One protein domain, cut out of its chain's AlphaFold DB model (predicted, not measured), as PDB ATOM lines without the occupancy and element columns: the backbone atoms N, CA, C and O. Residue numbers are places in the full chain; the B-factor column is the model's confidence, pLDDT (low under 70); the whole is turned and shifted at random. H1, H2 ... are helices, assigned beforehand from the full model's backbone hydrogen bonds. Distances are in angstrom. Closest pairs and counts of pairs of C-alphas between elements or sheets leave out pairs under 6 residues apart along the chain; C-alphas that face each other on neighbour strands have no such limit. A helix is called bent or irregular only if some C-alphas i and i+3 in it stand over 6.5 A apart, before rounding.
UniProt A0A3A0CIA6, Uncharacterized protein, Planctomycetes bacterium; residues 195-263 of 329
ATOM      1  N   ALA A 195     100.462 167.064 154.294       59.09
ATOM      2  CA  ALA A 195     101.594 167.513 153.496       59.09
ATOM      3  C   ALA A 195     102.359 168.689 154.131       59.09
ATOM      4  O   ALA A 195     103.582 168.687 154.077       59.09
ATOM      5  N   GLY A 196     101.680 169.653 154.769       61.28
ATOM      6  CA  GLY A 196     102.350 170.770 155.451       61.28
ATOM      7  C   GLY A 196     103.229 170.304 156.616       61.28
ATOM      8  O   GLY A 196     104.380 170.716 156.728       61.28
ATOM      9  N   ARG A 197     102.729 169.348 157.411       63.22
ATOM     10  CA  ARG A 197     103.499 168.725 158.503       63.22
ATOM     11  C   ARG A 197     104.702 167.937 157.986       63.22
ATOM     12  O   ARG A 197     105.780 168.017 158.566       63.22
ATOM     13  N   ILE A 198     104.537 167.216 156.875       60.19
ATOM     14  CA  ILE A 198     105.631 166.452 156.258       60.19
ATOM     15  C   ILE A 198     106.729 167.396 155.754       60.19
ATOM     16  O   ILE A 198     107.900 167.151 156.018       60.19
ATOM     17  N   VAL A 199     106.359 168.493 155.093       61.16
ATOM     18  CA  VAL A 199     107.292 169.510 154.578       61.16
ATOM     19  C   VAL A 199     108.097 170.159 155.715       61.16
ATOM     20  O   VAL A 199     109.317 170.252 155.604       61.16
ATOM     21  N   GLY A 200     107.457 170.503 156.841       60.59
ATOM     22  CA  GLY A 200     108.165 170.976 158.039       60.59
ATOM     23  C   GLY A 200     109.122 169.922 158.615       60.59
ATOM     24  O   GLY A 200     110.304 170.189 158.828       60.59
ATOM     25  N   SER A 201     108.655 168.678 158.767       62.19
ATOM     26  CA  SER A 201     109.473 167.579 159.308       62.19
ATOM     27  C   SER A 201     110.648 167.172 158.402       62.19
ATOM     28  O   SER A 201     111.705 166.773 158.893       62.19
ATOM     29  N   ALA A 202     110.501 167.307 157.081       58.62
ATOM     30  CA  ALA A 202     111.547 166.996 156.112       58.62
ATOM     31  C   ALA A 202     112.714 167.991 156.198       58.62
ATOM     32  O   ALA A 202     113.869 167.594 156.033       58.62
ATOM     33  N   GLY A 203     112.428 169.258 156.522       63.84
ATOM     34  CA  GLY A 203     113.451 170.251 156.852       63.84
ATOM     35  C   GLY A 203     114.280 169.834 158.070       63.84
ATOM     36  O   GLY A 203     115.508 169.809 157.991       63.84
ATOM     37  N   GLY A 204     113.612 169.403 159.148       65.50
ATOM     38  CA  GLY A 204     114.264 168.918 160.370       65.50
ATOM     39  C   GLY A 204     115.122 167.669 160.148       65.50
ATOM     40  O   GLY A 204     116.284 167.638 160.545       65.50
ATOM     41  N   LEU A 205     114.606 166.663 159.429       67.31
ATOM     42  CA  LEU A 205     115.377 165.459 159.085       67.31
ATOM     43  C   LEU A 205     116.607 165.783 158.230       67.31
ATOM     44  O   LEU A 205     117.673 165.206 158.437       67.31
ATOM     45  N   CYS A 206     116.487 166.726 157.293       67.25
ATOM     46  CA  CYS A 206     117.623 167.176 156.497       67.25
ATOM     47  C   CYS A 206     118.677 167.873 157.372       67.25
ATOM     48  O   CYS A 206     119.867 167.588 157.224       67.25
ATOM     49  N   GLY A 207     118.247 168.697 158.332       68.75
ATOM     50  CA  GLY A 207     119.120 169.300 159.341       68.75
ATOM     51  C   GLY A 207     119.858 168.257 160.185       68.75
ATOM     52  O   GLY A 207     121.082 168.304 160.279       68.75
ATOM     53  N   ILE A 208     119.148 167.252 160.710       72.81
ATOM     54  CA  ILE A 208     119.739 166.159 161.503       72.81
ATOM     55  C   ILE A 208     120.794 165.399 160.691       72.81
ATOM     56  O   ILE A 208     121.886 165.128 161.195       72.81
ATOM     57  N   VAL A 209     120.509 165.088 159.422       77.00
ATOM     58  CA  VAL A 209     121.480 164.429 158.536       77.00
ATOM     59  C   VAL A 209     122.725 165.299 158.352       77.00
ATOM     60  O   VAL A 209     123.836 164.786 158.456       77.00
ATOM     61  N   ILE A 210     122.569 166.610 158.146       73.88
ATOM     62  CA  ILE A 210     123.702 167.543 158.032       73.88
ATOM     63  C   ILE A 210     124.526 167.569 159.330       73.88
ATOM     64  O   ILE A 210     125.752 167.473 159.269       73.88
ATOM     65  N   CYS A 211     123.885 167.627 160.501       75.56
ATOM     66  CA  CYS A 211     124.567 167.626 161.799       75.56
ATOM     67  C   CYS A 211     125.355 166.332 162.051       75.56
ATOM     68  O   CYS A 211     126.527 166.393 162.428       75.56
ATOM     69  N   LEU A 212     124.757 165.162 161.795       79.94
ATOM     70  CA  LEU A 212     125.438 163.867 161.927       79.94
ATOM     71  C   LEU A 212     126.650 163.763 160.991       79.94
ATOM     72  O   LEU A 212     127.689 163.215 161.364       79.94
ATOM     73  N   MET A 213     126.546 164.333 159.791       72.69
ATOM     74  CA  MET A 213     127.641 164.357 158.821       72.69
ATOM     75  C   MET A 213     128.773 165.300 159.259       72.69
ATOM     76  O   MET A 213     129.941 164.920 159.183       72.69
ATOM     77  N   LEU A 214     128.455 166.497 159.770       79.00
ATOM     78  CA  LEU A 214     129.448 167.429 160.328       79.00
ATOM     79  C   LEU A 214     130.181 166.820 161.527       79.00
ATOM     80  O   LEU A 214     131.404 166.940 161.629       79.00
ATOM     81  N   TYR A 215     129.454 166.109 162.389       80.94
ATOM     82  CA  TYR A 215     130.041 165.352 163.488       80.94
ATOM     83  C   TYR A 215     131.011 164.276 162.976       80.94
ATOM     84  O   TYR A 215     132.125 164.163 163.484       80.94
ATOM     85  N   GLY A 216     130.642 163.548 161.915       81.25
ATOM     86  CA  GLY A 216     131.525 162.582 161.254       81.25
ATOM     87  C   GLY A 216     132.820 163.210 160.721       81.25
ATOM     88  O   GLY A 216     133.904 162.662 160.927       81.25
ATOM     89  N   VAL A 217     132.735 164.393 160.102       80.81
ATOM     90  CA  VAL A 217     133.913 165.141 159.622       80.81
ATOM     91  C   VAL A 217     134.800 165.600 160.784       80.81
ATOM     92  O   VAL A 217     136.022 165.465 160.706       80.81
ATOM     93  N   LEU A 218     134.215 166.110 161.873       82.56
ATOM     94  CA  LEU A 218     134.957 166.540 163.065       82.56
ATOM     95  C   LEU A 218     135.655 165.368 163.764       82.56
ATOM     96  O   LEU A 218     136.849 165.453 164.061       82.56
ATOM     97  N   ALA A 219     134.942 164.258 163.969       78.88
ATOM     98  CA  ALA A 219     135.496 163.036 164.545       78.88
ATOM     99  C   ALA A 219     136.664 162.500 163.702       78.88
ATOM    100  O   ALA A 219     137.693 162.091 164.245       78.88
ATOM    101  N   TRP A 220     136.553 162.576 162.371       74.62
ATOM    102  CA  TRP A 220     137.639 162.216 161.463       74.62
ATOM    103  C   TRP A 220     138.852 163.138 161.595       74.62
ATOM    104  O   TRP A 220     139.977 162.650 161.708       74.62
ATOM    105  N   GLN A 221     138.659 164.463 161.593       77.50
ATOM    106  CA  GLN A 221     139.771 165.405 161.759       77.50
ATOM    107  C   GLN A 221     140.514 165.174 163.076       77.50
ATOM    108  O   GLN A 221     141.745 165.244 163.111       77.50
ATOM    109  N   LEU A 222     139.778 164.849 164.142       80.56
ATOM    110  CA  LEU A 222     140.359 164.483 165.424       80.56
ATOM    111  C   LEU A 222     141.165 163.178 165.320       80.56
ATOM    112  O   LEU A 222     142.319 163.146 165.737       80.56
ATOM    113  N   GLY A 223     140.616 162.134 164.689       76.69
ATOM    114  CA  GLY A 223     141.315 160.862 164.464       76.69
ATOM    115  C   GLY A 223     142.583 160.991 163.611       76.69
ATOM    116  O   GLY A 223     143.606 160.377 163.919       76.69
ATOM    117  N   ALA A 224     142.558 161.842 162.582       75.00
ATOM    118  CA  ALA A 224     143.724 162.151 161.758       75.00
ATOM    119  C   ALA A 224     144.807 162.906 162.552       75.00
ATOM    120  O   ALA A 224     145.985 162.575 162.440       75.00
ATOM    121  N   ARG A 225     144.425 163.876 163.401       79.75
ATOM    122  CA  ARG A 225     145.365 164.584 164.295       79.75
ATOM    123  C   ARG A 225     145.991 163.667 165.341       79.75
ATOM    124  O   ARG A 225     147.149 163.859 165.693       79.75
ATOM    125  N   LEU A 226     145.246 162.669 165.804       81.56
ATOM    126  CA  LEU A 226     145.736 161.649 166.730       81.56
ATOM    127  C   LEU A 226     146.617 160.587 166.044       81.56
ATOM    128  O   LEU A 226     147.094 159.676 166.712       81.56
ATOM    129  N   GLY A 227     146.841 160.678 164.725       78.38
ATOM    130  CA  GLY A 227     147.678 159.734 163.977       78.38
ATOM    131  C   GLY A 227     147.051 158.348 163.798       78.38
ATOM    132  O   GLY A 227     147.729 157.419 163.372       78.38
ATOM    133  N   ILE A 228     145.757 158.207 164.098       76.75
ATOM    134  CA  ILE A 228     145.022 156.937 164.005       76.75
ATOM    135  C   ILE A 228     144.729 156.594 162.533       76.75
ATOM    136  O   ILE A 228     144.520 155.431 162.192       76.75
ATOM    137  N   ILE A 229     144.733 157.592 161.637       68.38
ATOM    138  CA  ILE A 229     144.283 157.444 160.248       68.38
ATOM    139  C   ILE A 229     145.327 157.987 159.257       68.38
ATOM    140  O   ILE A 229     145.733 159.144 159.337       68.38
ATOM    141  N   GLY A 230     145.779 157.144 158.318       67.19
ATOM    142  CA  GLY A 230     146.884 157.437 157.391       67.19
ATOM    143  C   GLY A 230     146.571 158.486 156.307       67.19
ATOM    144  O   GLY A 230     145.492 158.485 155.709       67.19
ATOM    145  N   SER A 231     147.551 159.349 156.000       66.75
ATOM    146  CA  SER A 231     147.383 160.611 155.245       66.75
ATOM    147  C   SER A 231     146.961 160.494 153.771       66.75
ATOM    148  O   SER A 231     146.462 161.464 153.205       66.75
ATOM    149  N   ASN A 232     147.078 159.321 153.138       69.25
ATOM    150  CA  ASN A 232     146.715 159.127 151.722       69.25
ATOM    151  C   ASN A 232     145.201 158.970 151.466       69.25
ATOM    152  O   ASN A 232     144.779 158.722 150.335       69.25
ATOM    153  N   SER A 233     144.366 159.094 152.499       70.38
ATOM    154  CA  SER A 233     142.926 158.808 152.424       70.38
ATOM    155  C   SER A 233     142.027 160.057 152.419       70.38
ATOM    156  O   SER A 233     140.852 159.963 152.072       70.38
ATOM    157  N   THR A 234     142.563 161.248 152.690       69.88
ATOM    158  CA  THR A 234     141.769 162.461 152.963       69.88
ATOM    159  C   THR A 234     140.912 162.929 151.781       69.88
ATOM    160  O   THR A 234     139.741 163.246 151.962       69.88
ATOM    161  N   LEU A 235     141.450 162.922 150.552       71.38
ATOM    162  CA  LEU A 235     140.708 163.369 149.361       71.38
ATOM    163  C   LEU A 235     139.536 162.429 149.030       71.38
ATOM    164  O   LEU A 235     138.452 162.892 148.680       71.38
ATOM    165  N   LYS A 236     139.742 161.112 149.175       74.62
ATOM    166  CA  LYS A 236     138.696 160.107 148.933       74.62
ATOM    167  C   LYS A 236     137.556 160.274 149.930       74.62
ATOM    168  O   LYS A 236     136.406 160.294 149.522       74.62
ATOM    169  N   TRP A 237     137.871 160.489 151.205       69.31
ATOM    170  CA  TRP A 237     136.862 160.698 152.243       69.31
ATOM    171  C   TRP A 237     136.089 162.005 152.076       69.31
ATOM    172  O   TRP A 237     134.866 161.992 152.187       69.31
ATOM    173  N   ILE A 238     136.760 163.112 151.732       70.44
ATOM    174  CA  ILE A 238     136.061 164.364 151.410       70.44
ATOM    175  C   ILE A 238     135.074 164.107 150.270       70.44
ATOM    176  O   ILE A 238     133.893 164.376 150.438       70.44
ATOM    177  N   LEU A 239     135.512 163.507 149.161       73.19
ATOM    178  CA  LEU A 239     134.635 163.251 148.019       73.19
ATOM    179  C   LEU A 239     133.471 162.302 148.362       73.19
ATOM    180  O   LEU A 239     132.351 162.520 147.912       73.19
ATOM    181  N   THR A 240     133.716 161.267 149.169       74.62
ATOM    182  CA  THR A 240     132.696 160.283 149.556       74.62
ATOM    183  C   THR A 240     131.661 160.850 150.526       74.62
ATOM    184  O   THR A 240     130.520 160.410 150.472       74.62
ATOM    185  N   PHE A 241     132.003 161.824 151.377       72.56
ATOM    186  CA  PHE A 241     131.070 162.357 152.380       72.56
ATOM    187  C   PHE A 241     130.489 163.721 152.013       72.56
ATOM    188  O   PHE A 241     129.284 163.923 152.158       72.56
ATOM    189  N   THR A 242     131.287 164.654 151.491       72.06
ATOM    190  CA  THR A 242     130.787 166.002 151.183       72.06
ATOM    191  C   THR A 242     129.923 166.017 149.929       72.06
ATOM    192  O   THR A 242     128.896 166.694 149.917       72.06
ATOM    193  N   LEU A 243     130.266 165.239 148.895       75.38
ATOM    194  CA  LEU A 243     129.504 165.224 147.645       75.38
ATOM    195  C   LEU A 243     128.063 164.715 147.853       75.38
ATOM    196  O   LEU A 243     127.140 165.418 147.437       75.38
ATOM    197  N   PRO A 244     127.808 163.583 148.549       76.69
ATOM    198  CA  PRO A 244     126.438 163.170 148.847       76.69
ATOM    199  C   PRO A 244     125.694 164.158 149.744       76.69
ATOM    200  O   PRO A 244     124.492 164.307 149.571       76.69
ATOM    201  N   CYS A 245     126.376 164.867 150.655       70.06
ATOM    202  CA  CYS A 245     125.742 165.905 151.478       70.06
ATOM    203  C   CYS A 245     125.224 167.058 150.626       70.06
ATOM    204  O   CYS A 245     124.074 167.464 150.764       70.06
ATOM    205  N   VAL A 246     126.068 167.566 149.726       76.56
ATOM    206  CA  VAL A 246     125.688 168.647 148.814       76.56
ATOM    207  C   VAL A 246     124.531 168.181 147.932       76.56
ATOM    208  O   VAL A 246     123.530 168.885 147.819       76.56
ATOM    209  N   ILE A 247     124.603 166.964 147.385       81.12
ATOM    210  CA  ILE A 247     123.522 166.391 146.573       81.12
ATOM    211  C   ILE A 247     122.231 166.246 147.390       81.12
ATOM    212  O   ILE A 247     121.192 166.706 146.931       81.12
ATOM    213  N   LEU A 248     122.268 165.667 148.592       78.06
ATOM    214  CA  LEU A 248     121.088 165.505 149.450       78.06
ATOM    215  C   LEU A 248     120.485 166.849 149.854       78.06
ATOM    216  O   LEU A 248     119.266 166.978 149.862       78.06
ATOM    217  N   PHE A 249     121.309 167.862 150.127       76.19
ATOM    218  CA  PHE A 249     120.841 169.217 150.402       76.19
ATOM    219  C   PHE A 249     120.116 169.817 149.192       76.19
ATOM    220  O   PHE A 249     118.990 170.296 149.322       76.19
ATOM    221  N   PHE A 250     120.711 169.741 147.997       79.50
ATOM    222  CA  PHE A 250     120.074 170.238 146.775       79.50
ATOM    223  C   PHE A 250     118.817 169.446 146.412       79.50
ATOM    224  O   PHE A 250     117.820 170.053 146.037       79.50
ATOM    225  N   VAL A 251     118.831 168.119 146.559       79.94
ATOM    226  CA  VAL A 251     117.662 167.259 146.333       79.94
ATOM    227  C   VAL A 251     116.570 167.578 147.345       79.94
ATOM    228  O   VAL A 251     115.428 167.726 146.941       79.94
ATOM    229  N   SER A 252     116.895 167.764 148.624       75.19
ATOM    230  CA  SER A 252     115.938 168.176 149.656       75.19
ATOM    231  C   SER A 252     115.313 169.532 149.328       75.19
ATOM    232  O   SER A 252     114.091 169.656 149.277       75.19
ATOM    233  N   ARG A 253     116.126 170.541 148.989       78.00
ATOM    234  CA  ARG A 253     115.631 171.863 148.574       78.00
ATOM    235  C   ARG A 253     114.789 171.783 147.303       78.00
ATOM    236  O   ARG A 253     113.752 172.435 147.224       78.00
ATOM    237  N   LEU A 254     115.193 170.964 146.334       81.00
ATOM    238  CA  LEU A 254     114.430 170.730 145.115       81.00
ATOM    239  C   LEU A 254     113.103 170.038 145.425       81.00
ATOM    240  O   LEU A 254     112.081 170.485 144.929       81.00
ATOM    241  N   VAL A 255     113.094 169.001 146.264       79.31
ATOM    242  CA  VAL A 255     111.880 168.304 146.706       79.31
ATOM    243  C   VAL A 255     110.966 169.258 147.458       79.31
ATOM    244  O   VAL A 255     109.774 169.219 147.207       79.31
ATOM    245  N   MET A 256     111.484 170.159 148.294       69.81
ATOM    246  CA  MET A 256     110.688 171.193 148.966       69.81
ATOM    247  C   MET A 256     110.050 172.159 147.964       69.81
ATOM    248  O   MET A 256     108.845 172.380 148.012       69.81
ATOM    249  N   VAL A 257     110.820 172.676 147.001       74.75
ATOM    250  CA  VAL A 257     110.311 173.585 145.955       74.75
ATOM    251  C   VAL A 257     109.319 172.877 145.031       74.75
ATOM    252  O   VAL A 257     108.301 173.445 144.641       74.75
ATOM    253  N   VAL A 258     109.601 171.626 144.667       78.19
ATOM    254  CA  VAL A 258     108.721 170.789 143.851       78.19
ATOM    255  C   VAL A 258     107.468 170.461 144.643       78.19
ATOM    256  O   VAL A 258     106.391 170.664 144.114       78.19
ATOM    257  N   ALA A 259     107.561 170.049 145.904       72.12
ATOM    258  CA  ALA A 259     106.411 169.783 146.761       72.12
ATOM    259  C   ALA A 259     105.561 171.040 146.955       72.12
ATOM    260  O   ALA A 259     104.346 170.955 146.864       72.12
ATOM    261  N   GLU A 260     106.161 172.214 147.132       69.19
ATOM    262  CA  GLU A 260     105.426 173.479 147.211       69.19
ATOM    263  C   GLU A 260     104.738 173.825 145.877       69.19
ATOM    264  O   GLU A 260     103.601 174.295 145.851       69.19
ATOM    265  N   ARG A 261     105.394 173.540 144.746       71.81
ATOM    266  CA  ARG A 261     104.862 173.808 143.401       71.81
ATOM    267  C   ARG A 261     103.831 172.779 142.924       71.81
ATOM    268  O   ARG A 261     102.963 173.127 142.125       71.81
ATOM    269  N   TRP A 262     103.951 171.536 143.382       69.75
ATOM    270  CA  TRP A 262     103.137 170.375 143.009       69.75
ATOM    271  C   TRP A 262     102.129 169.984 144.074       69.75
ATOM    272  O   TRP A 262     101.316 169.096 143.814       69.75
ATOM    273  N   GLN A 263     102.146 170.630 145.244       62.25
ATOM    274  CA  GLN A 263     101.076 170.488 146.215       62.25
ATOM    275  C   GLN A 263      99.767 170.716 145.457       62.25
ATOM    276  O   GLN A 263      99.610 171.767 144.817       62.25
TER     277      GLN A 263
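AT A GLANCE: This is residues 195 to 263 of the 329 residues of an uncharacterized protein of Planctomycetes bacterium (UniProt A0A3A0CIA6). This is a long helical hairpin: H1 runs the length of the domain, the chain turns through residues 226 to 230 at one end, and H2 folds back side by side with H1 over nearly the same length. The two helices make a slender rod, and the first and last printed residues lie near each other at the end away from the turn. The printed part has 69 residues, with two named helices in the order H1, H2 and no named strand; the class is all helix. It is only just loose, close to extended, with a radius of gyration of the C-alphas of 16.0 A, and its C-alphas span 51 by 18 by 8 A.

HOW THE PARTS SIT: H1, residues 195 to 225, and H2, residues 231 to 262, form a helical hairpin. They touch, with 10 pairs of C-alphas within 8 A. Their closest C-alphas are those of Val 199 and Met 256, 6.8 A apart. Their lines stand at a shallow tilt of 9 degrees, and they run opposite ways. From centre to centre they are 11.2 A apart. In H1 every O i to N i+4 pair is within hydrogen-bond range; in H2 24 of 28 are.

IN THESE COORDINATES: H1 begins at C-alpha 195, at (101.594, 167.513, 153.496), and ends at C-alpha 225, at (145.365, 164.584, 164.295), 45.2 A from first to last C-alpha. H2 begins at C-alpha 231, at (147.383, 160.611, 155.245), and measures 46.9 A to C-alpha 262, at (103.137, 170.375, 143.009). H2 is irregular: C-alphas 232 and 235 are 7.7 A apart.

THE WHOLE: The two C-alphas farthest apart are those of Gly 227 and Gln 263, at 51.0 A, while the first and last printed C-alphas, of Ala 195 and Gln 263, are 7.9 A apart. The printed part has no cut, and the link from H1 to H2, five residues, is tight. The mean pLDDT of the printed part is 72.8; 23 residues are under 70, among them residues 195 to 207 and 229 to 232.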